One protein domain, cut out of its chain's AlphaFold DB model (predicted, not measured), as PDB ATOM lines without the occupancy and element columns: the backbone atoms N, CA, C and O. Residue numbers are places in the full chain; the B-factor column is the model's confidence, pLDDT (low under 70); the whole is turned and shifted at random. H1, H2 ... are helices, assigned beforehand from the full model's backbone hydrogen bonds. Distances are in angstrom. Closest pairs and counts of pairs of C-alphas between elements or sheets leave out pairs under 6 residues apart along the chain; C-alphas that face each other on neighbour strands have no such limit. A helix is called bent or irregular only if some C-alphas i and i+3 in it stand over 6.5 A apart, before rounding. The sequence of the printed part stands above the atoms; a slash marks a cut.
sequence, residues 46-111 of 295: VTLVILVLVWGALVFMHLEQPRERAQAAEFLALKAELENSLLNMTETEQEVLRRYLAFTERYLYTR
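AT A GLANCE: This is residues 46 to 111 of the 295 residues of the protein "Potassium channel subfamily K member 3" of Tetraselmis sp. GSL018 (UniProt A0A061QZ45). Starting at residue 46, you see one long helix, H1, bent into two arms, and a shorter helix, H2, that folds back along the second arm, H1b, and opens away from it like a narrow V. The first arm, H1a, sticks out from the far end of H1b, and the whole is an open hook with few contacts. The printed part has 66 residues with two named helices, H1 then H2, and no named strand; its class is all helix. It is extended, with a radius of gyration of the C-alphas of 19.6 A and spans of 61 by 24 by 12 A.

IN THESE COORDINATES: Find C-alpha 46 at (190.251, 217.973, 193.107), where H1, residues 46 to 87, begins. By its hydrogen bonds it was assigned as one helix, but it is bent: C-alphas 63 and 66 are 6.9 A apart. H1a, residues 46 to 63, measures 25.8 A from first to last C-alpha; H1b, residues 66 to 87, measures 32.3 A and ends at (169.378, 194.273, 145.526). H2, residues 91 to 110, measures 29.0 A and ends at C-alpha 110, (175.309, 219.752, 160.125).

HOW THE PARTS SIT: Look first at the bend, where the lines of H1a and H1b stand at a steep tilt of 48 degrees. Past the tight link from H1 to H2, H1b and H2 are close but not clearly touching; their closest C-alphas, of Leu 86 and Gln 94, are 6.1 A apart. They run opposite ways at a shallow tilt of 25 degrees. H1a and H2 are apart. In H1a, H1b and H2, every O i to N i+4 pair is within hydrogen-bond range.

THE WHOLE: The two C-alphas farthest apart, of Thr 47 and Thr 90, are 61.9 A from each other. Residues 46 to 81 and 99 to 111 stand free. The printed part has no cut and no long link. Its mean pLDDT is 89.5, and confidence is low, under 70, at residues 109 to 111 of the model.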
ATOM      1  N   VAL A  46     190.016 218.731 194.345       95.56
ATOM      2  CA  VAL A  46     190.251 217.973 193.107       95.56
ATOM      3  C   VAL A  46     189.770 216.533 193.259       95.56
ATOM      4  O   VAL A  46     189.073 216.022 192.388       95.56
ATOM      5  N   THR A  47     190.075 215.896 194.393       95.44
ATOM      6  CA  THR A  47     189.609 214.532 194.684       95.44
ATOM      7  C   THR A  47     188.082 214.467 194.680       95.44
ATOM      8  O   THR A  47     187.514 213.565 194.074       95.44
ATOM      9  N   LEU A  48     187.406 215.441 195.296       96.75
ATOM     10  CA  LEU A  48     185.945 215.512 195.304       96.75
ATOM     11  C   LEU A  48     185.369 215.657 193.888       96.75
ATOM     12  O   LEU A  48     184.425 214.950 193.553       96.75
ATOM     13  N   VAL A  49     185.945 216.527 193.050       96.31
ATOM     14  CA  VAL A  49     185.506 216.696 191.652       96.31
ATOM     15  C   VAL A  49     185.669 215.395 190.868       96.31
ATOM     16  O   VAL A  49     184.734 214.977 190.191       96.31
ATOM     17  N   ILE A  50     186.809 214.711 191.002       97.50
ATOM     18  CA  ILE A  50     187.036 213.411 190.351       97.50
ATOM     19  C   ILE A  50     185.982 212.393 190.797       97.50
ATOM     20  O   ILE A  50     185.418 211.696 189.958       97.50
ATOM     21  N   LEU A  51     185.672 212.326 192.095       97.62
ATOM     22  CA  LEU A  51     184.647 211.417 192.610       97.62
ATOM     23  C   LEU A  51     183.258 211.720 192.034       97.62
ATOM     24  O   LEU A  51     182.546 210.789 191.669       97.62
ATOM     25  N   VAL A  52     182.888 212.999 191.904       97.62
ATOM     26  CA  VAL A  52     181.618 213.409 191.280       97.62
ATOM     27  C   VAL A  52     181.573 213.014 189.801       97.62
ATOM     28  O   VAL A  52     180.556 212.489 189.353       97.62
ATOM     29  N   LEU A  53     182.667 213.203 189.057       97.69
ATOM     30  CA  LEU A  53     182.754 212.812 187.645       97.69
ATOM     31  C   LEU A  53     182.652 211.294 187.461       97.69
ATOM     32  O   LEU A  53     181.897 210.836 186.609       97.69
ATOM     33  N   VAL A  54     183.368 210.510 188.274       98.00
ATOM     34  CA  VAL A  54     183.310 209.039 188.221       98.00
ATOM     35  C   VAL A  54     181.915 208.543 188.586       98.00
ATOM     36  O   VAL A  54     181.373 207.684 187.895       98.00
ATOM     37  N   TRP A  55     181.311 209.097 189.639       97.88
ATOM     38  CA  TRP A  55     179.948 208.746 190.026       97.88
ATOM     39  C   TRP A  55     178.947 209.060 188.908       97.88
ATOM     40  O   TRP A  55     178.184 208.178 188.517       97.88
ATOM     41  N   GLY A  56     179.002 210.267 188.337       97.00
ATOM     42  CA  GLY A  56     178.156 210.655 187.209       97.00
ATOM     43  C   GLY A  56     178.348 209.748 185.992       97.00
ATOM     44  O   GLY A  56     177.367 209.280 185.421       97.00
ATOM     45  N   ALA A  57     179.596 209.422 185.641       97.38
ATOM     46  CA  ALA A  57     179.915 208.534 184.525       97.38
ATOM     47  C   ALA A  57     179.320 207.130 184.706       97.38
ATOM     48  O   ALA A  57     178.743 206.586 183.770       97.38
ATOM     49  N   LEU A  58     179.416 206.554 185.909       98.12
ATOM     50  CA  LEU A  58     178.836 205.241 186.199       98.12
ATOM     51  C   LEU A  58     177.306 205.256 186.116       98.12
ATOM     52  O   LEU A  58     176.719 204.320 185.574       98.12
ATOM     53  N   VAL A  59     176.668 206.313 186.627       98.06
ATOM     54  CA  VAL A  59     175.208 206.467 186.578       98.06
ATOM     55  C   VAL A  59     174.727 206.616 185.133       98.06
ATOM     56  O   VAL A  59     173.878 205.835 184.711       98.06
ATOM     57  N   PHE A  60     175.296 207.539 184.350       97.38
ATOM     58  CA  PHE A  60     174.912 207.717 182.944       97.38
ATOM     59  C   PHE A  60     175.201 206.476 182.104       97.38
ATOM     60  O   PHE A  60     174.350 206.066 181.324       97.38
ATOM     61  N   MET A  61     176.349 205.823 182.301       97.00
ATOM     62  CA  MET A  61     176.647 204.566 181.615       97.00
ATOM     63  C   MET A  61     175.576 203.512 181.907       97.00
ATOM     64  O   MET A  61     175.153 202.811 180.998       97.00
ATOM     65  N   HIS A  62     175.110 203.391 183.151       97.88
ATOM     66  CA  HIS A  62     174.090 202.400 183.482       97.88
ATOM     67  C   HIS A  62     172.702 202.749 182.922       97.88
ATOM     68  O   HIS A  62     171.972 201.846 182.517       97.88
ATOM     69  N   LEU A  63     172.348 204.036 182.893       96.94
ATOM     70  CA  LEU A  63     171.039 204.504 182.432       96.94
ATOM     71  C   LEU A  63     170.928 204.553 180.900       96.94
ATOM     72  O   LEU A  63     169.924 204.103 180.353       96.94
ATOM     73  N   GLU A  64     171.957 205.046 180.209       95.62
ATOM     74  CA  GLU A  64     171.895 205.351 178.771       95.62
ATOM     75  C   GLU A  64     172.396 204.204 177.884       95.62
ATOM     76  O   GLU A  64     171.853 203.967 176.803       95.62
ATOM     77  N   GLN A  65     173.384 203.423 178.339       96.75
ATOM     78  CA  GLN A  65     173.983 202.360 177.520       96.75
ATOM     79  C   GLN A  65     172.979 201.301 177.026       96.75
ATOM     80  O   GLN A  65     173.109 200.856 175.882       96.75
ATOM     81  N   PRO A  66     171.982 200.849 177.819       97.50
ATOM     82  CA  PRO A  66     170.988 199.905 177.314       97.50
ATOM     83  C   PRO A  66     170.173 200.485 176.154       97.50
ATOM     84  O   PRO A  66     169.884 199.769 175.193       97.50
ATOM     85  N   ARG A  67     169.832 201.779 176.223       95.50
ATOM     86  CA  ARG A  67     169.044 202.461 175.194       95.50
ATOM     87  C   ARG A  67     169.864 202.734 173.936       95.50
ATOM     88  O   ARG A  67     169.374 202.444 172.850       95.50
ATOM     89  N   GLU A  68     171.115 203.165 174.081       93.06
ATOM     90  CA  GLU A  68     172.061 203.324 172.967       93.06
ATOM     91  C   GLU A  68     172.245 202.006 172.199       93.06
ATOM     92  O   GLU A  68     172.132 201.966 170.975       93.06
ATOM     93  N   ARG A  69     172.464 200.890 172.910       95.31
ATOM     94  CA  ARG A  69     172.622 199.569 172.281       95.31
ATOM     95  C   ARG A  69     171.358 199.110 171.559       95.31
ATOM     96  O   ARG A  69     171.468 198.504 170.496       95.31
ATOM     97  N   ALA A  70     170.181 199.384 172.123       95.81
ATOM     98  CA  ALA A  70     168.910 199.064 171.482       95.81
ATOM     99  C   ALA A  70     168.725 199.860 170.180       95.81
ATOM    100  O   ALA A  70     168.426 199.266 169.148       95.81
ATOM    101  N   GLN A  71     168.992 201.169 170.204       92.00
ATOM    102  CA  GLN A  71     168.931 202.026 169.014       92.00
ATOM    103  C   GLN A  71     169.959 201.619 167.953       92.00
ATOM    104  O   GLN A  71     169.639 201.569 166.768       92.00
ATOM    105  N   ALA A  72     171.184 201.278 168.358       92.12
ATOM    106  CA  ALA A  72     172.210 200.797 167.438       92.12
ATOM    107  C   ALA A  72     171.811 199.468 166.776       92.12
ATOM    108  O   ALA A  72     172.030 199.285 165.579       92.12
ATOM    109  N   ALA A  73     171.204 198.548 167.533       95.50
ATOM    110  CA  ALA A  73     170.703 197.289 166.990       95.50
ATOM    111  C   ALA A  73     169.557 197.513 165.990       95.50
ATOM    112  O   ALA A  73     169.569 196.911 164.918       95.50
ATOM    113  N   GLU A  74     168.615 198.406 166.307       95.19
ATOM    114  CA  GLU A  74     167.515 198.794 165.414       95.19
ATOM    115  C   GLU A  74     168.036 199.431 164.118       95.19
ATOM    116  O   GLU A  74     167.654 199.017 163.024       95.19
ATOM    117  N   PHE A  75     168.985 200.365 164.223       88.56
ATOM    118  CA  PHE A  75     169.610 201.000 163.064       88.56
ATOM    119  C   PHE A  75     170.336 199.991 162.163       88.56
ATOM    120  O   PHE A  75     170.197 200.034 160.941       88.56
ATOM    121  N   LEU A  76     171.102 199.063 162.746       92.56
ATOM    122  CA  LEU A  76     171.806 198.029 161.982       92.56
ATOM    123  C   LEU A  76     170.839 197.042 161.317       92.56
ATOM    124  O   LEU A  76     171.091 196.626 160.186       92.56
ATOM    125  N   ALA A  77     169.736 196.694 161.987       94.81
ATOM    126  CA  ALA A  77     168.690 195.857 161.409       94.81
ATOM    127  C   ALA A  77     168.029 196.547 160.206       94.81
ATOM    128  O   ALA A  77     167.958 195.955 159.128       94.81
ATOM    129  N   LEU A  78     167.649 197.819 160.356       90.75
ATOM    130  CA  LEU A  78     167.063 198.616 159.278       90.75
ATOM    131  C   LEU A  78     168.037 198.791 158.106       90.75
ATOM    132  O   LEU A  78     167.648 198.693 156.944       90.75
ATOM    133  N   LYS A  79     169.326 199.001 158.397       88.81
ATOM    134  CA  LYS A  79     170.370 199.080 157.371       88.81
ATOM    135  C   LYS A  79     170.476 197.780 156.570       88.81
ATOM    136  O   LYS A  79     170.553 197.837 155.347       88.81
ATOM    137  N   ALA A  80     170.455 196.624 157.233       90.38
ATOM    138  CA  ALA A  80     170.512 195.328 156.559       90.38
ATOM    139  C   ALA A  80     169.267 195.070 155.687       90.38
ATOM    140  O   ALA A  80     169.383 194.570 154.567       90.38
ATOM    141  N   GLU A  81     168.078 195.448 156.167       90.62
ATOM    142  CA  GLU A  81     166.830 195.362 155.397       90.62
ATOM    143  C   GLU A  81     166.860 196.260 154.152       90.62
ATOM    144  O   GLU A  81     166.460 195.842 153.059       90.62
ATOM    145  N   LEU A  82     167.405 197.469 154.291       86.88
ATOM    146  CA  LEU A  82     167.587 198.404 153.187       86.88
ATOM    147  C   LEU A  82     168.584 197.877 152.149       86.88
ATOM    148  O   LEU A  82     168.318 197.958 150.952       86.88
ATOM    149  N   GLU A  83     169.707 197.303 152.584       86.69
ATOM    150  CA  GLU A  83     170.701 196.682 151.697       86.69
ATOM    151  C   GLU A  83     170.110 195.508 150.909       86.69
ATOM    152  O   GLU A  83     170.350 195.390 149.706       86.69
ATOM    153  N   ASN A  84     169.283 194.681 151.548       89.31
ATOM    154  CA  ASN A  84     168.592 193.590 150.866       89.31
ATOM    155  C   ASN A  84     167.540 194.109 149.870       89.31
ATOM    156  O   ASN A  84     167.427 193.606 148.754       89.31
ATOM    157  N   SER A  85     166.805 195.158 150.242       86.38
ATOM    158  CA  SER A  85     165.818 195.803 149.365       86.38
ATOM    159  C   SER A  85     166.472 196.462 148.152       86.38
ATOM    160  O   SER A  85     165.933 196.392 147.048       86.38
ATOM    161  N   LEU A  86     167.665 197.038 148.325       85.06
ATOM    162  CA  LEU A  86     168.448 197.618 147.239       85.06
ATOM    163  C   LEU A  86     168.768 196.582 146.158       85.06
ATOM    164  O   LEU A  86     168.661 196.916 144.984       85.06
ATOM    165  N   LEU A  87     169.086 195.330 146.510       84.12
ATOM    166  CA  LEU A  87     169.378 194.273 145.526       84.12
ATOM    167  C   LEU A  87     168.206 193.984 144.575       84.12
ATOM    168  O   LEU A  87     168.436 193.551 143.448       84.12
ATOM    169  N   ASN A  88     166.972 194.249 145.012       85.69
ATOM    170  CA  ASN A  88     165.757 194.048 144.224       85.69
ATOM    171  C   ASN A  88     165.320 195.294 143.431       85.69
ATOM    172  O   ASN A  88     164.386 195.203 142.634       85.69
ATOM    173  N   MET A  89     165.958 196.448 143.645       85.19
ATOM    174  CA  MET A  89     165.626 197.707 142.973       85.19
ATOM    175  C   MET A  89     166.340 197.855 141.627       85.19
ATOM    176  O   MET A  89     167.435 197.328 141.414       85.19
ATOM    177  N   THR A  90     165.738 198.632 140.724       89.44
ATOM    178  CA  THR A  90     166.392 199.022 139.467       89.44
ATOM    179  C   THR A  90     167.611 199.913 139.735       89.44
ATOM    180  O   THR A  90     167.670 200.632 140.733       89.44
ATOM    181  N   GLU A  91     168.593 199.914 138.830       86.69
ATOM    182  CA  GLU A  91     169.834 200.699 138.982       86.69
ATOM    183  C   GLU A  91     169.557 202.206 139.176       86.69
ATOM    184  O   GLU A  91     170.227 202.883 139.956       86.69
ATOM    185  N   THR A  92     168.503 202.722 138.539       86.75
ATOM    186  CA  THR A  92     168.046 204.108 138.699       86.75
ATOM    187  C   THR A  92     167.490 204.401 140.092       86.75
ATOM    188  O   THR A  92     167.767 205.464 140.647       86.75
ATOM    189  N   GLU A  93     166.731 203.474 140.678       86.81
ATOM    190  CA  GLU A  93     166.172 203.624 142.029       86.81
ATOM    191  C   GLU A  93     167.272 203.540 143.091       86.81
ATOM    192  O   GLU A  93     167.295 204.348 144.023       86.81
ATOM    193  N   GLN A  94     168.237 202.631 142.909       86.50
ATOM    194  CA  GLN A  94     169.402 202.525 143.788       86.50
ATOM    195  C   GLN A  94     170.212 203.827 143.822       86.50
ATOM    196  O   GLN A  94     170.640 204.257 144.894       86.50
ATOM    197  N   GLU A  95     170.423 204.470 142.671       88.25
ATOM    198  CA  GLU A  95     171.188 205.718 142.590       88.25
ATOM    199  C   GLU A  95     170.477 206.878 143.301       88.25
ATOM    200  O   GLU A  95     171.110 207.638 144.039       88.25
ATOM    201  N   VAL A  96     169.156 207.001 143.138       87.50
ATOM    202  CA  VAL A  96     168.361 208.017 143.848       87.50
ATOM    203  C   VAL A  96     168.423 207.789 145.357       87.50
ATOM    204  O   VAL A  96     168.682 208.731 146.109       87.50
ATOM    205  N   LEU A  97     168.253 206.544 145.804       86.81
ATOM    206  CA  LEU A  97     168.286 206.196 147.221       86.81
ATOM    207  C   LEU A  97     169.673 206.426 147.839       86.81
ATOM    208  O   LEU A  97     169.773 207.003 148.920       86.81
ATOM    209  N   ARG A  98     170.759 206.071 147.142       85.19
ATOM    210  CA  ARG A  98     172.131 206.361 147.599       85.19
ATOM    211  C   ARG A  98     172.389 207.856 147.737       85.19
ATOM    212  O   ARG A  98     172.966 208.278 148.737       85.19
ATOM    213  N   ARG A  99     171.941 208.667 146.772       87.94
ATOM    214  CA  ARG A  99     172.049 210.133 146.859       87.94
ATOM    215  C   ARG A  99     171.250 210.686 148.028       87.94
ATOM    216  O   ARG A  99     171.760 211.549 148.736       87.94
ATOM    217  N   TYR A 100     170.041 210.178 148.248       84.88
ATOM    218  CA  TYR A 100     169.211 210.577 149.377       84.88
ATOM    219  C   TYR A 100     169.871 210.243 150.720       84.88
ATOM    220  O   TYR A 100     169.953 211.111 151.584       84.88
ATOM    221  N   LEU A 101     170.411 209.031 150.884       84.38
ATOM    222  CA  LEU A 101     171.114 208.621 152.104       84.38
ATOM    223  C   LEU A 101     172.366 209.464 152.349       84.38
ATOM    224  O   LEU A 101     172.525 210.004 153.439       84.38
ATOM    225  N   ALA A 102     173.210 209.642 151.330       84.38
ATOM    226  CA  ALA A 102     174.422 210.454 151.437       84.38
ATOM    227  C   ALA A 102     174.103 211.924 151.753       84.38
ATOM    228  O   ALA A 102     174.806 212.572 152.531       84.38
ATOM    229  N   PHE A 103     173.027 212.458 151.168       83.94
ATOM    230  CA  PHE A 103     172.540 213.795 151.484       83.94
ATOM    231  C   PHE A 103     172.022 213.878 152.922       83.94
ATOM    232  O   PHE A 103     172.385 214.807 153.635       83.94
ATOM    233  N   THR A 104     171.224 212.904 153.361       79.50
ATOM    234  CA  THR A 104     170.630 212.874 154.704       79.50
ATOM    235  C   THR A 104     171.701 212.732 155.782       79.50
ATOM    236  O   THR A 104     171.679 213.479 156.753       79.50
ATOM    237  N   GLU A 105     172.684 211.851 155.590       77.88
ATOM    238  CA  GLU A 105     173.824 211.688 156.502       77.88
ATOM    239  C   GLU A 105     174.621 212.992 156.626       77.88
ATOM    240  O   GLU A 105     174.889 213.468 157.731       77.88
ATOM    241  N   ARG A 106     174.927 213.629 155.488       76.31
ATOM    242  CA  ARG A 106     175.605 214.928 155.475       76.31
ATOM    243  C   ARG A 106     174.776 216.010 156.162       76.31
ATOM    244  O   ARG A 106     175.336 216.817 156.893       76.31
ATOM    245  N   TYR A 107     173.470 216.033 155.922       71.06
ATOM    246  CA  TYR A 107     172.565 217.040 156.460       71.06
ATOM    247  C   TYR A 107     172.400 216.904 157.982       71.06
ATOM    248  O   TYR A 107     172.509 217.908 158.688       71.06
ATOM    249  N   LEU A 108     172.220 215.677 158.490       72.81
ATOM    250  CA  LEU A 108     172.119 215.364 159.924       72.81
ATOM    251  C   LEU A 108     173.430 215.608 160.685       72.81
ATOM    252  O   LEU A 108     173.410 215.878 161.881       72.81
ATOM    253  N   TYR A 109     174.580 215.562 160.010       66.06
ATOM    254  CA  TYR A 109     175.847 215.962 160.626       66.06
ATOM    255  C   TYR A 109     175.911 217.474 160.904       66.06
ATOM    256  O   TYR A 109     176.506 217.918 161.884       66.06
ATOM    257  N   THR A 110     175.305 218.281 160.035       63.53
ATOM    258  CA  THR A 110     175.309 219.752 160.125       63.53
ATOM    259  C   THR A 110     174.140 220.343 160.912       63.53
ATOM    260  O   THR A 110     174.226 221.493 161.356       63.53
ATOM    261  N   ARG A 111     173.050 219.590 161.085       69.62
ATOM    262  CA  ARG A 111     171.847 220.006 161.817       69.62
ATOM    263  C   ARG A 111     171.358 218.885 162.717       69.62
ATOM    264  O   ARG A 111     171.213 217.757 162.266       69.62
TER     265      ARG A 111